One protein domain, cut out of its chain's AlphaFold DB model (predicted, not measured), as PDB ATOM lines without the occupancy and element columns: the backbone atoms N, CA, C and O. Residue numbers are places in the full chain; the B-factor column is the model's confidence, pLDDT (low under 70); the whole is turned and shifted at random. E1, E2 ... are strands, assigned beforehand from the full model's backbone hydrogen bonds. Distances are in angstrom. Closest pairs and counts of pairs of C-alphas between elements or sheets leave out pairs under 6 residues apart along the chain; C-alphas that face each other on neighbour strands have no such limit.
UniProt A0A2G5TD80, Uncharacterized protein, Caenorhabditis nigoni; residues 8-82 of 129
ATOM      1  N   TYR A   8      19.379 -25.632 -35.784       40.50
ATOM      2  CA  TYR A   8      19.629 -25.324 -37.187       40.50
ATOM      3  C   TYR A   8      20.272 -23.938 -37.304       40.50
ATOM      4  O   TYR A   8      19.597 -22.909 -37.261       40.50
ATOM      5  N   ALA A   9      21.591 -23.894 -37.481       41.31
ATOM      6  CA  ALA A   9      22.293 -22.672 -37.859       41.31
ATOM      7  C   ALA A   9      22.366 -22.578 -39.391       41.31
ATOM      8  O   ALA A   9      23.275 -23.118 -40.018       41.31
ATOM      9  N   ARG A  10      21.412 -21.880 -40.020       38.28
ATOM     10  CA  ARG A  10      21.495 -21.578 -41.458       38.28
ATOM     11  C   ARG A  10      22.330 -20.316 -41.668       38.28
ATOM     12  O   ARG A  10      21.862 -19.201 -41.435       38.28
ATOM     13  N   LEU A  11      23.563 -20.480 -42.141       39.31
ATOM     14  CA  LEU A  11      24.410 -19.359 -42.547       39.31
ATOM     15  C   LEU A  11      24.003 -18.890 -43.953       39.31
ATOM     16  O   LEU A  11      24.482 -19.397 -44.963       39.31
ATOM     17  N   GLY A  12      23.095 -17.919 -44.029       34.91
ATOM     18  CA  GLY A  12      22.775 -17.238 -45.283       34.91
ATOM     19  C   GLY A  12      23.818 -16.168 -45.607       34.91
ATOM     20  O   GLY A  12      23.695 -15.036 -45.142       34.91
ATOM     21  N   ILE A  13      24.840 -16.500 -46.401       40.16
ATOM     22  CA  ILE A  13      25.756 -15.498 -46.966       40.16
ATOM     23  C   ILE A  13      25.112 -14.944 -48.241       40.16
ATOM     24  O   ILE A  13      25.250 -15.508 -49.323       40.16
ATOM     25  N   TYR A  14      24.375 -13.842 -48.122       35.97
ATOM     26  CA  TYR A  14      23.814 -13.157 -49.285       35.97
ATOM     27  C   TYR A  14      24.902 -12.320 -49.965       35.97
ATOM     28  O   TYR A  14      25.257 -11.236 -49.502       35.97
ATOM     29  N   HIS A  15      25.441 -12.815 -51.080       37.31
ATOM     30  CA  HIS A  15      26.411 -12.088 -51.898       37.31
ATOM     31  C   HIS A  15      25.696 -11.150 -52.887       37.31
ATOM     32  O   HIS A  15      25.650 -11.394 -54.087       37.31
ATOM     33  N   ALA A  16      25.132 -10.049 -52.387       35.56
ATOM     34  CA  ALA A  16      24.726  -8.921 -53.227       35.56
ATOM     35  C   ALA A  16      24.724  -7.617 -52.412       35.56
ATOM     36  O   ALA A  16      23.918  -7.442 -51.508       35.56
ATOM     37  N   GLN A  17      25.642  -6.703 -52.753       38.97
ATOM     38  CA  GLN A  17      25.675  -5.284 -52.359       38.97
ATOM     39  C   GLN A  17      25.622  -4.963 -50.849       38.97
ATOM     40  O   GLN A  17      24.550  -4.778 -50.300       38.97
ATOM     41  N   ARG A  18      26.788  -4.731 -50.214       49.28
ATOM     42  CA  ARG A  18      27.005  -3.863 -49.019       49.28
ATOM     43  C   ARG A  18      26.061  -3.997 -47.802       49.28
ATOM     44  O   ARG A  18      26.128  -3.152 -46.911       49.28
ATOM     45  N   LEU A  19      25.218  -5.017 -47.720       51.09
ATOM     46  CA  LEU A  19      24.347  -5.234 -46.576       51.09
ATOM     47  C   LEU A  19      25.106  -6.019 -45.501       51.09
ATOM     48  O   LEU A  19      25.881  -6.918 -45.835       51.09
ATOM     49  N   PRO A  20      24.928  -5.676 -44.213       61.66
ATOM     50  CA  PRO A  20      25.532  -6.437 -43.132       61.66
ATOM     51  C   PRO A  20      25.045  -7.885 -43.210       61.66
ATOM     52  O   PRO A  20      23.842  -8.134 -43.305       61.66
ATOM     53  N   CYS A  21      25.972  -8.841 -43.157       71.06
ATOM     54  CA  CYS A  21      25.625 -10.251 -43.055       71.06
ATOM     55  C   CYS A  21      24.820 -10.461 -41.766       71.06
ATOM     56  O   CYS A  21      25.204  -9.971 -40.703       71.06
ATOM     57  N   VAL A  22      23.700 -11.173 -41.835       81.88
ATOM     58  CA  VAL A  22      22.869 -11.464 -40.659       81.88
ATOM     59  C   VAL A  22      22.987 -12.943 -40.339       81.88
ATOM     60  O   VAL A  22      22.759 -13.786 -41.200       81.88
ATOM     61  N   ILE A  23      23.331 -13.248 -39.090       83.19
ATOM     62  CA  ILE A  23      23.288 -14.612 -38.566       83.19
ATOM     63  C   ILE A  23      21.939 -14.789 -37.877       83.19
ATOM     64  O   ILE A  23      21.553 -13.968 -37.037       83.19
ATOM     65  N   VAL A  24      21.223 -15.838 -38.269       88.00
ATOM     66  CA  VAL A  24      19.891 -16.168 -37.765       88.00
ATOM     67  C   VAL A  24      20.000 -17.391 -36.864       88.00
ATOM     68  O   VAL A  24      20.559 -18.412 -37.257       88.00
ATOM     69  N   PHE A  25      19.465 -17.260 -35.659       88.81
ATOM     70  CA  PHE A  25      19.318 -18.320 -34.677       88.81
ATOM     71  C   PHE A  25      17.843 -18.661 -34.592       88.81
ATOM     72  O   PHE A  25      17.009 -17.777 -34.382       88.81
ATOM     73  N   ASN A  26      17.521 -19.931 -34.781       91.88
ATOM     74  CA  ASN A  26      16.161 -20.396 -34.626       91.88
ATOM     75  C   ASN A  26      16.135 -21.837 -34.130       91.88
ATOM     76  O   ASN A  26      17.148 -22.537 -34.132       91.88
ATOM     77  N   SER A  27      14.952 -22.260 -33.725       86.56
ATOM     78  CA  SER A  27      14.626 -23.625 -33.359       86.56
ATOM     79  C   SER A  27      13.482 -24.117 -34.228       86.56
ATOM     80  O   SER A  27      12.637 -23.339 -34.682       86.56
ATOM     81  N   PHE A  28      13.493 -25.419 -34.473       85.56
ATOM     82  CA  PHE A  28      12.447 -26.114 -35.195       85.56
ATOM     83  C   PHE A  28      11.918 -27.230 -34.310       85.56
ATOM     84  O   PHE A  28      12.696 -28.057 -33.829       85.56
ATOM     85  N   PHE A  29      10.613 -27.242 -34.084       86.12
ATOM     86  CA  PHE A  29       9.959 -28.211 -33.219       86.12
ATOM     87  C   PHE A  29       8.536 -28.451 -33.692       86.12
ATOM     88  O   PHE A  29       7.860 -27.529 -34.143       86.12
ATOM     89  N   ASP A  30       8.093 -29.703 -33.594       87.19
ATOM     90  CA  ASP A  30       6.752 -30.130 -34.004       87.19
ATOM     91  C   ASP A  30       6.358 -29.613 -35.400       87.19
ATOM     92  O   ASP A  30       5.275 -29.086 -35.622       87.19
ATOM     93  N   SER A  31       7.285 -29.721 -36.357       88.31
ATOM     94  CA  SER A  31       7.126 -29.254 -37.742       88.31
ATOM     95  C   SER A  31       6.980 -27.735 -37.938       88.31
ATOM     96  O   SER A  31       6.622 -27.294 -39.031       88.31
ATOM     97  N   HIS A  32       7.283 -26.921 -36.924       87.56
ATOM     98  CA  HIS A  32       7.180 -25.464 -36.982       87.56
ATOM     99  C   HIS A  32       8.499 -24.779 -36.613       87.56
ATOM    100  O   HIS A  32       9.244 -25.225 -35.741       87.56
ATOM    101  N   TRP A  33       8.779 -23.662 -37.287       90.06
ATOM    102  CA  TRP A  33       9.854 -22.746 -36.911       90.06
ATOM    103  C   TRP A  33       9.366 -21.783 -35.835       90.06
ATOM    104  O   TRP A  33       8.304 -21.175 -35.978       90.06
ATOM    105  N   ASP A  34      10.179 -21.589 -34.804       89.38
ATOM    106  CA  ASP A  34       9.932 -20.557 -33.806       89.38
ATOM    107  C   ASP A  34      10.281 -19.151 -34.327       89.38
ATOM    108  O   ASP A  34      10.714 -18.938 -35.465       89.38
ATOM    109  N   SER A  35      10.109 -18.156 -33.452       90.81
ATOM    110  CA  SER A  35      10.562 -16.791 -33.703       90.81
ATOM    111  C   SER A  35      12.082 -16.726 -33.859       90.81
ATOM    112  O   SER A  35      12.846 -17.140 -32.984       90.81
ATOM    113  N   GLU A  36      12.523 -16.143 -34.968       92.50
ATOM    114  CA  GLU A  36      13.937 -15.964 -35.272       92.50
ATOM    115  C   GLU A  36      14.609 -14.939 -34.352       92.50
ATOM    116  O   GLU A  36      14.117 -13.828 -34.139       92.50
ATOM    117  N   GLU A  37      15.814 -15.263 -33.901       89.06
ATOM    118  CA  GLU A  37      16.730 -14.318 -33.279       89.06
ATOM    119  C   GLU A  37      17.839 -13.953 -34.257       89.06
ATOM    120  O   GLU A  37      18.632 -14.786 -34.689       89.06
ATOM    121  N   ARG A  38      17.927 -12.672 -34.606       87.25
ATOM    122  CA  ARG A  38      18.877 -12.188 -35.608       87.25
ATOM    123  C   ARG A  38      19.989 -11.389 -34.949       87.25
ATOM    124  O   ARG A  38      19.740 -10.527 -34.106       87.25
ATOM    125  N   ARG A  39      21.232 -11.631 -35.363       83.75
ATOM    126  CA  ARG A  39      22.389 -10.832 -34.952       83.75
ATOM    127  C   ARG A  39      23.175 -10.405 -36.181       83.75
ATOM    128  O   ARG A  39      23.604 -11.230 -36.984       83.75
ATOM    129  N   SER A  40      23.380  -9.100 -36.309       82.56
ATOM    130  CA  SER A  40      24.238  -8.532 -37.343       82.56
ATOM    131  C   SER A  40      25.680  -8.995 -37.149       82.56
ATOM    132  O   SER A  40      26.234  -8.897 -36.047       82.56
ATOM    133  N   ASN A  41      26.296  -9.430 -38.235       73.19
ATOM    134  CA  ASN A  41      27.718  -9.642 -38.353       73.19
ATOM    135  C   ASN A  41      28.291  -8.540 -39.255       73.19
ATOM    136  O   ASN A  41      28.067  -8.520 -40.463       73.19
ATOM    137  N   HIS A  42      28.986  -7.586 -38.639       64.50
ATOM    138  CA  HIS A  42      29.565  -6.438 -39.340       64.50
ATOM    139  C   HIS A  42      30.947  -6.739 -39.931       64.50
ATOM    140  O   HIS A  42      31.508  -5.891 -40.625       64.50
ATOM    141  N   PHE A  43      31.510  -7.918 -39.662       67.62
ATOM    142  CA  PHE A  43      32.819  -8.286 -40.178       67.62
ATOM    143  C   PHE A  43      32.675  -8.752 -41.630       67.62
ATOM    144  O   PHE A  43      32.127  -9.816 -41.911       67.62
ATOM    145  N   ILE A  44      33.156  -7.928 -42.561       61.47
ATOM    146  CA  ILE A  44      33.361  -8.318 -43.958       61.47
ATOM    147  C   ILE A  44      34.725  -9.000 -44.009       61.47
ATOM    148  O   ILE A  44      35.748  -8.341 -44.190       61.47
ATOM    149  N   SER A  45      34.744 -10.312 -43.791       64.50
ATOM    150  CA  SER A  45      35.971 -11.095 -43.893       64.50
ATOM    151  C   SER A  45      36.029 -11.817 -45.227       64.50
ATOM    152  O   SER A  45      35.100 -12.529 -45.594       64.50
ATOM    153  N   THR A  46      37.143 -11.681 -45.939       71.75
ATOM    154  CA  THR A  46      37.480 -12.560 -47.070       71.75
ATOM    155  C   THR A  46      38.234 -13.810 -46.605       71.75
ATOM    156  O   THR A  46      38.815 -14.522 -47.421       71.75
ATOM    157  N   ARG A  47      38.325 -14.026 -45.287       73.38
ATOM    158  CA  ARG A  47      39.088 -15.106 -44.656       73.38
ATOM    159  C   ARG A  47      38.156 -16.227 -44.215       73.38
ATOM    160  O   ARG A  47      36.950 -16.029 -44.086       73.38
ATOM    161  N   LEU A  48      38.735 -17.397 -43.952       83.00
ATOM    162  CA  LEU A  48      38.000 -18.514 -43.370       83.00
ATOM    163  C   LEU A  48      37.458 -18.093 -41.998       83.00
ATOM    164  O   LEU A  48      38.217 -17.631 -41.146       83.00
ATOM    165  N   LEU A  49      36.160 -18.269 -41.779       85.12
ATOM    166  CA  LEU A  49      35.532 -18.040 -40.483       85.12
ATOM    167  C   LEU A  49      35.355 -19.374 -39.766       85.12
ATOM    168  O   LEU A  49      34.853 -20.334 -40.348       85.12
ATOM    169  N   ARG A  50      35.731 -19.425 -38.489       85.44
ATOM    170  CA  ARG A  50      35.424 -20.547 -37.602       85.44
ATOM    171  C   ARG A  50      34.396 -20.096 -36.578       85.44
ATOM    172  O   ARG A  50      34.642 -19.162 -35.821       85.44
ATOM    173  N   ILE A  51      33.267 -20.789 -36.537       87.44
ATOM    174  CA  ILE A  51      32.237 -20.588 -35.520       87.44
ATOM    175  C   ILE A  51      32.472 -21.618 -34.417       87.44
ATOM    176  O   ILE A  51      32.581 -22.810 -34.694       87.44
ATOM    177  N   LYS A  52      32.577 -21.159 -33.170       88.50
ATOM    178  CA  LYS A  52      32.658 -22.026 -31.992       88.50
ATOM    179  C   LYS A  52      31.353 -21.941 -31.228       88.50
ATOM    180  O   LYS A  52      30.881 -20.843 -30.951       88.50
ATOM    181  N   ILE A  53      30.806 -23.092 -30.859       88.94
ATOM    182  CA  ILE A  53      29.589 -23.188 -30.058       88.94
ATOM    183  C   ILE A  53      29.955 -23.876 -28.750       88.94
ATOM    184  O   ILE A  53      30.468 -24.993 -28.745       88.94
ATOM    185  N   LYS A  54      29.712 -23.190 -27.635       90.81
ATOM    186  CA  LYS A  54      29.810 -23.753 -26.293       90.81
ATOM    187  C   LYS A  54      28.406 -24.045 -25.788       90.81
ATOM    188  O   LYS A  54      27.606 -23.121 -25.647       90.81
ATOM    189  N   VAL A  55      28.138 -25.310 -25.491       88.06
ATOM    190  CA  VAL A  55      26.879 -25.751 -24.887       88.06
ATOM    191  C   VAL A  55      26.975 -25.591 -23.373       88.06
ATOM    192  O   VAL A  55      27.962 -25.998 -22.753       88.06
ATOM    193  N   SER A  56      25.973 -24.954 -22.783       87.19
ATOM    194  CA  SER A  56      25.777 -24.834 -21.339       87.19
ATOM    195  C   SER A  56      24.407 -25.396 -20.980       87.19
ATOM    196  O   SER A  56      23.557 -25.552 -21.844       87.19
ATOM    197  N   LYS A  57      24.149 -25.611 -19.685       86.19
ATOM    198  CA  LYS A  57      22.879 -26.178 -19.203       86.19
ATOM    199  C   LYS A  57      21.623 -25.501 -19.783       86.19
ATOM    200  O   LYS A  57      20.631 -26.173 -20.024       86.19
ATOM    201  N   ASN A  58      21.663 -24.181 -19.971       86.50
ATOM    202  CA  ASN A  58      20.491 -23.393 -20.359       86.50
ATOM    203  C   ASN A  58      20.647 -22.688 -21.715       86.50
ATOM    204  O   ASN A  58      19.697 -22.057 -22.166       86.50
ATOM    205  N   ASN A  59      21.830 -22.709 -22.337       89.00
ATOM    206  CA  ASN A  59      22.072 -21.938 -23.555       89.00
ATOM    207  C   ASN A  59      23.264 -22.429 -24.378       89.00
ATOM    208  O   ASN A  59      24.216 -23.024 -23.870       89.00
ATOM    209  N   TYR A  60      23.237 -22.037 -25.648       88.94
ATOM    210  CA  TYR A  60      24.354 -22.089 -26.572       88.94
ATOM    211  C   TYR A  60      25.035 -20.722 -26.630       88.94
ATOM    212  O   TYR A  60      24.405 -19.709 -26.944       88.94
ATOM    213  N   GLN A  61      26.344 -20.677 -26.395       92.50
ATOM    214  CA  GLN A  61      27.158 -19.489 -26.635       92.50
ATOM    215  C   GLN A  61      27.971 -19.673 -27.916       92.50
ATOM    216  O   GLN A  61      28.854 -20.525 -27.984       92.50
ATOM    217  N   SER A  62      27.690 -18.849 -28.921       91.31
ATOM    218  CA  SER A  62      28.396 -18.829 -30.202       91.31
ATOM    219  C   SER A  62      29.431 -17.706 -30.246       91.31
ATOM    220  O   SER A  62      29.112 -16.561 -29.910       91.31
ATOM    221  N   THR A  63      30.645 -18.009 -30.707       91.00
ATOM    222  CA  THR A  63      31.702 -17.030 -31.010       91.00
ATOM    223  C   THR A  63      32.246 -17.226 -32.423       91.00
ATOM    224  O   THR A  63      32.105 -18.301 -33.008       91.00
ATOM    225  N   ILE A  64      32.843 -16.176 -32.994       88.25
ATOM    226  CA  ILE A  64      33.441 -16.218 -34.338       88.25
ATOM    227  C   ILE A  64      34.926 -15.888 -34.252       88.25
ATOM    228  O   ILE A  64      35.325 -14.878 -33.664       88.25
ATOM    229  N   GLU A  65      35.729 -16.714 -34.907       89.31
ATOM    230  CA  GLU A  65      37.146 -16.484 -35.143       89.31
ATOM    231  C   GLU A  65      37.407 -16.283 -36.635       89.31
ATOM    232  O   GLU A  65      36.833 -16.969 -37.481       89.31
ATOM    233  N   GLU A  66      38.319 -15.372 -36.955       88.25
ATOM    234  CA  GLU A  66      38.900 -15.266 -38.289       88.25
ATOM    235  C   GLU A  66      40.172 -16.103 -38.347       88.25
ATOM    236  O   GLU A  66      41.111 -15.901 -37.573       88.25
ATOM    237  N   CYS A  67      40.210 -17.045 -39.280       83.88
ATOM    238  CA  CYS A  67      41.312 -17.966 -39.454       83.88
ATOM    239  C   CYS A  67      42.119 -17.620 -40.707       83.88
ATOM    240  O   CYS A  67      41.601 -17.441 -41.809       83.88
ATOM    241  N   ASN A  68      43.430 -17.558 -40.509       82.94
ATOM    242  CA  ASN A  68      44.420 -17.715 -41.566       82.94
ATOM    243  C   ASN A  68      45.326 -18.887 -41.139       82.94
ATOM    244  O   ASN A  68      44.817 -19.955 -40.821       82.94
ATOM    245  N   ASN A  69      46.633 -18.674 -40.960       83.44
ATOM    246  CA  ASN A  69      47.524 -19.674 -40.344       83.44
ATOM    247  C   ASN A  69      47.265 -19.892 -38.839       83.44
ATOM    248  O   ASN A  69      47.682 -20.894 -38.264       83.44
ATOM    249  N   LYS A  70      46.616 -18.927 -38.183       86.44
ATOM    250  CA  LYS A  70      46.116 -19.006 -36.805       86.44
ATOM    251  C   LYS A  70      44.729 -18.373 -36.775       86.44
ATOM    252  O   LYS A  70      44.463 -17.462 -37.559       86.44
ATOM    253  N   CYS A  71      43.872 -18.859 -35.887       88.00
ATOM    254  CA  CYS A  71      42.555 -18.277 -35.657       88.00
ATOM    255  C   CYS A  71      42.646 -17.205 -34.569       88.00
ATOM    256  O   CYS A  71      43.337 -17.396 -33.565       88.00
ATOM    257  N   GLN A  72      41.989 -16.072 -34.795       89.12
ATOM    258  CA  GLN A  72      41.896 -14.966 -33.845       89.12
ATOM    259  C   GLN A  72      40.427 -14.652 -33.580       89.12
ATOM    260  O   GLN A  72      39.635 -14.553 -34.516       89.12
ATOM    261  N   GLU A  73      40.062 -14.499 -32.308       86.88
ATOM    262  CA  GLU A  73      38.702 -14.123 -31.926       86.88
ATOM    263  C   GLU A  73      38.355 -12.726 -32.445       86.88
ATOM    264  O   GLU A  73      39.121 -11.774 -32.301       86.88
ATOM    265  N   THR A  74      37.159 -12.599 -33.015       86.31
ATOM    266  CA  THR A  74      36.637 -11.321 -33.533       86.31
ATOM    267  C   THR A  74      35.986 -10.457 -32.450       86.31
ATOM    268  O   THR A  74      35.583  -9.325 -32.711       86.31
ATOM    269  N   GLY A  75      35.815 -10.997 -31.239       87.50
ATOM    270  CA  GLY A  75      34.980 -10.403 -30.193       87.50
ATOM    271  C   GLY A  75      33.473 -10.538 -30.452       87.50
ATOM    272  O   GLY A  75      32.669 -10.058 -29.653       87.50
ATOM    273  N   TRP A  76      33.063 -11.197 -31.543       89.88
ATOM    274  CA  TRP A  76      31.660 -11.513 -31.783       89.88
ATOM    275  C   TRP A  76      31.185 -12.604 -30.825       89.88
ATOM    276  O   TRP A  76      31.773 -13.686 -30.766       89.88
ATOM    277  N   VAL A  77      30.090 -12.332 -30.113       90.81
ATOM    278  CA  VAL A  77      29.455 -13.276 -29.191       90.81
ATOM    279  C   VAL A  77      27.936 -13.174 -29.317       90.81
ATOM    280  O   VAL A  77      27.378 -12.070 -29.347       90.81
ATOM    281  N   LYS A  78      27.258 -14.323 -29.345       91.69
ATOM    282  CA  LYS A  78      25.802 -14.425 -29.211       91.69
ATOM    283  C   LYS A  78      25.448 -15.613 -28.324       91.69
ATOM    284  O   LYS A  78      25.903 -16.724 -28.569       91.69
ATOM    285  N   THR A  79      24.607 -15.363 -27.330       93.38
ATOM    286  CA  THR A  79      23.965 -16.403 -26.520       93.38
ATOM    287  C   THR A  79      22.565 -16.675 -27.065       93.38
ATOM    288  O   THR A  79      21.831 -15.724 -27.361       93.38
ATOM    289  N   PHE A  80      22.219 -17.948 -27.221       91.50
ATOM    290  CA  PHE A  80      20.906 -18.440 -27.628       91.50
ATOM    291  C   PHE A  80      20.390 -19.389 -26.544       91.50
ATOM    292  O   PHE A  80      20.999 -20.429 -26.298       91.50
ATOM    293  N   GLU A  81      19.324 -18.996 -25.851       91.56
ATOM    294  CA  GLU A  81      18.751 -19.789 -24.759       91.56
ATOM    295  C   GLU A  81      18.082 -21.056 -25.306       91.56
ATOM    296  O   GLU A  81      17.481 -21.042 -26.383       91.56
ATOM    297  N   HIS A  82      18.185 -22.157 -24.564       88.12
ATOM    298  CA  HIS A  82      17.496 -23.397 -24.902       88.12
ATOM    299  C   HIS A  82      15.986 -23.159 -24.837       88.12
ATOM    300  O   HIS A  82      15.463 -22.665 -23.839       88.12
TER     301      HIS A  82
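What this domain is: This is residues 8 to 82 of the 129 residues of an uncharacterized protein of Caenorhabditis nigoni (UniProt A0A2G5TD80). The domain is a flat, all-strand structure in two parts: a strongly twisted sheet of three strands, E3, E4 and E5, and a separate two-strand hairpin, E1 and E2, whose few approaches to the sheet are to E5. Ahead of the hairpin, residues 8 to 20 form a stretch with no named element that runs out and turns back into E1. The printed part has 75 residues, with no named helix and five named strands in the order E1 E2 E3 E4 E5, and both sheets, E1 - E2 and E3 - E4 - E5, are antiparallel. The whole is only just compact, close to loose, with a radius of gyration of the C-alphas of 13.6 A and spans of 41 by 32 by 16 A.

How they stand to each other: E1, residues 21 to 29, and E2, residues 37 to 41, are antiparallel neighbours at 157 degrees and form a hairpin; N 23 and O 39 are within hydrogen-bond range at 2.9 A, as are N 37 and O 25 at 2.8 A. Residues 28 to 29 of E1 also pair antiparallel with residues 32 to 33. E3, residues 48 to 55, is apart from E1 and E2. E4, residues 59 to 67, forms a hairpin with E3, antiparallel at 158 degrees, with N 52 and O 63 2.9 A apart. E4 is also apart from E1 and E2. E5, residues 71 to 81, forms a hairpin with E4, antiparallel at 161 degrees, with N 62 and O 78 2.8 A apart. E3, E4 and E5 are a meander, each strand the antiparallel neighbour of the one before, with E3 and E5 as edge strands. The closest C-alphas of E2 and E5 are those of Arg 39 and Lys 78, 7.6 A apart. Those of E1 and E5 are Phe 25 and Phe 80, 7.2 A apart.

Where its parts are: E1 begins at C-alpha 21 (25.625, -10.251, -43.055) and is 25.8 A long from first to last C-alpha; E2 is 13.0 A long. E3 begins at C-alpha 48 (38.000, -18.514, -43.370) and is 22.8 A long, and E4 is 25.3 A long. E5, the longest strand by residues, is 26.2 A long, bends by 70 degrees at residue 74 and ends at C-alpha 81 (18.751, -19.789, -24.759).

The domain as a whole: The two C-alphas farthest apart are those of Asp 30 and Asn 69, at 42.6 A. The printed part has no cut and no long link; the links E3 to E4 and E4 to E5 are tight. Mean pLDDT of the printed part is 77.9, with residues 8 to 20 and 42 to 45 under 70.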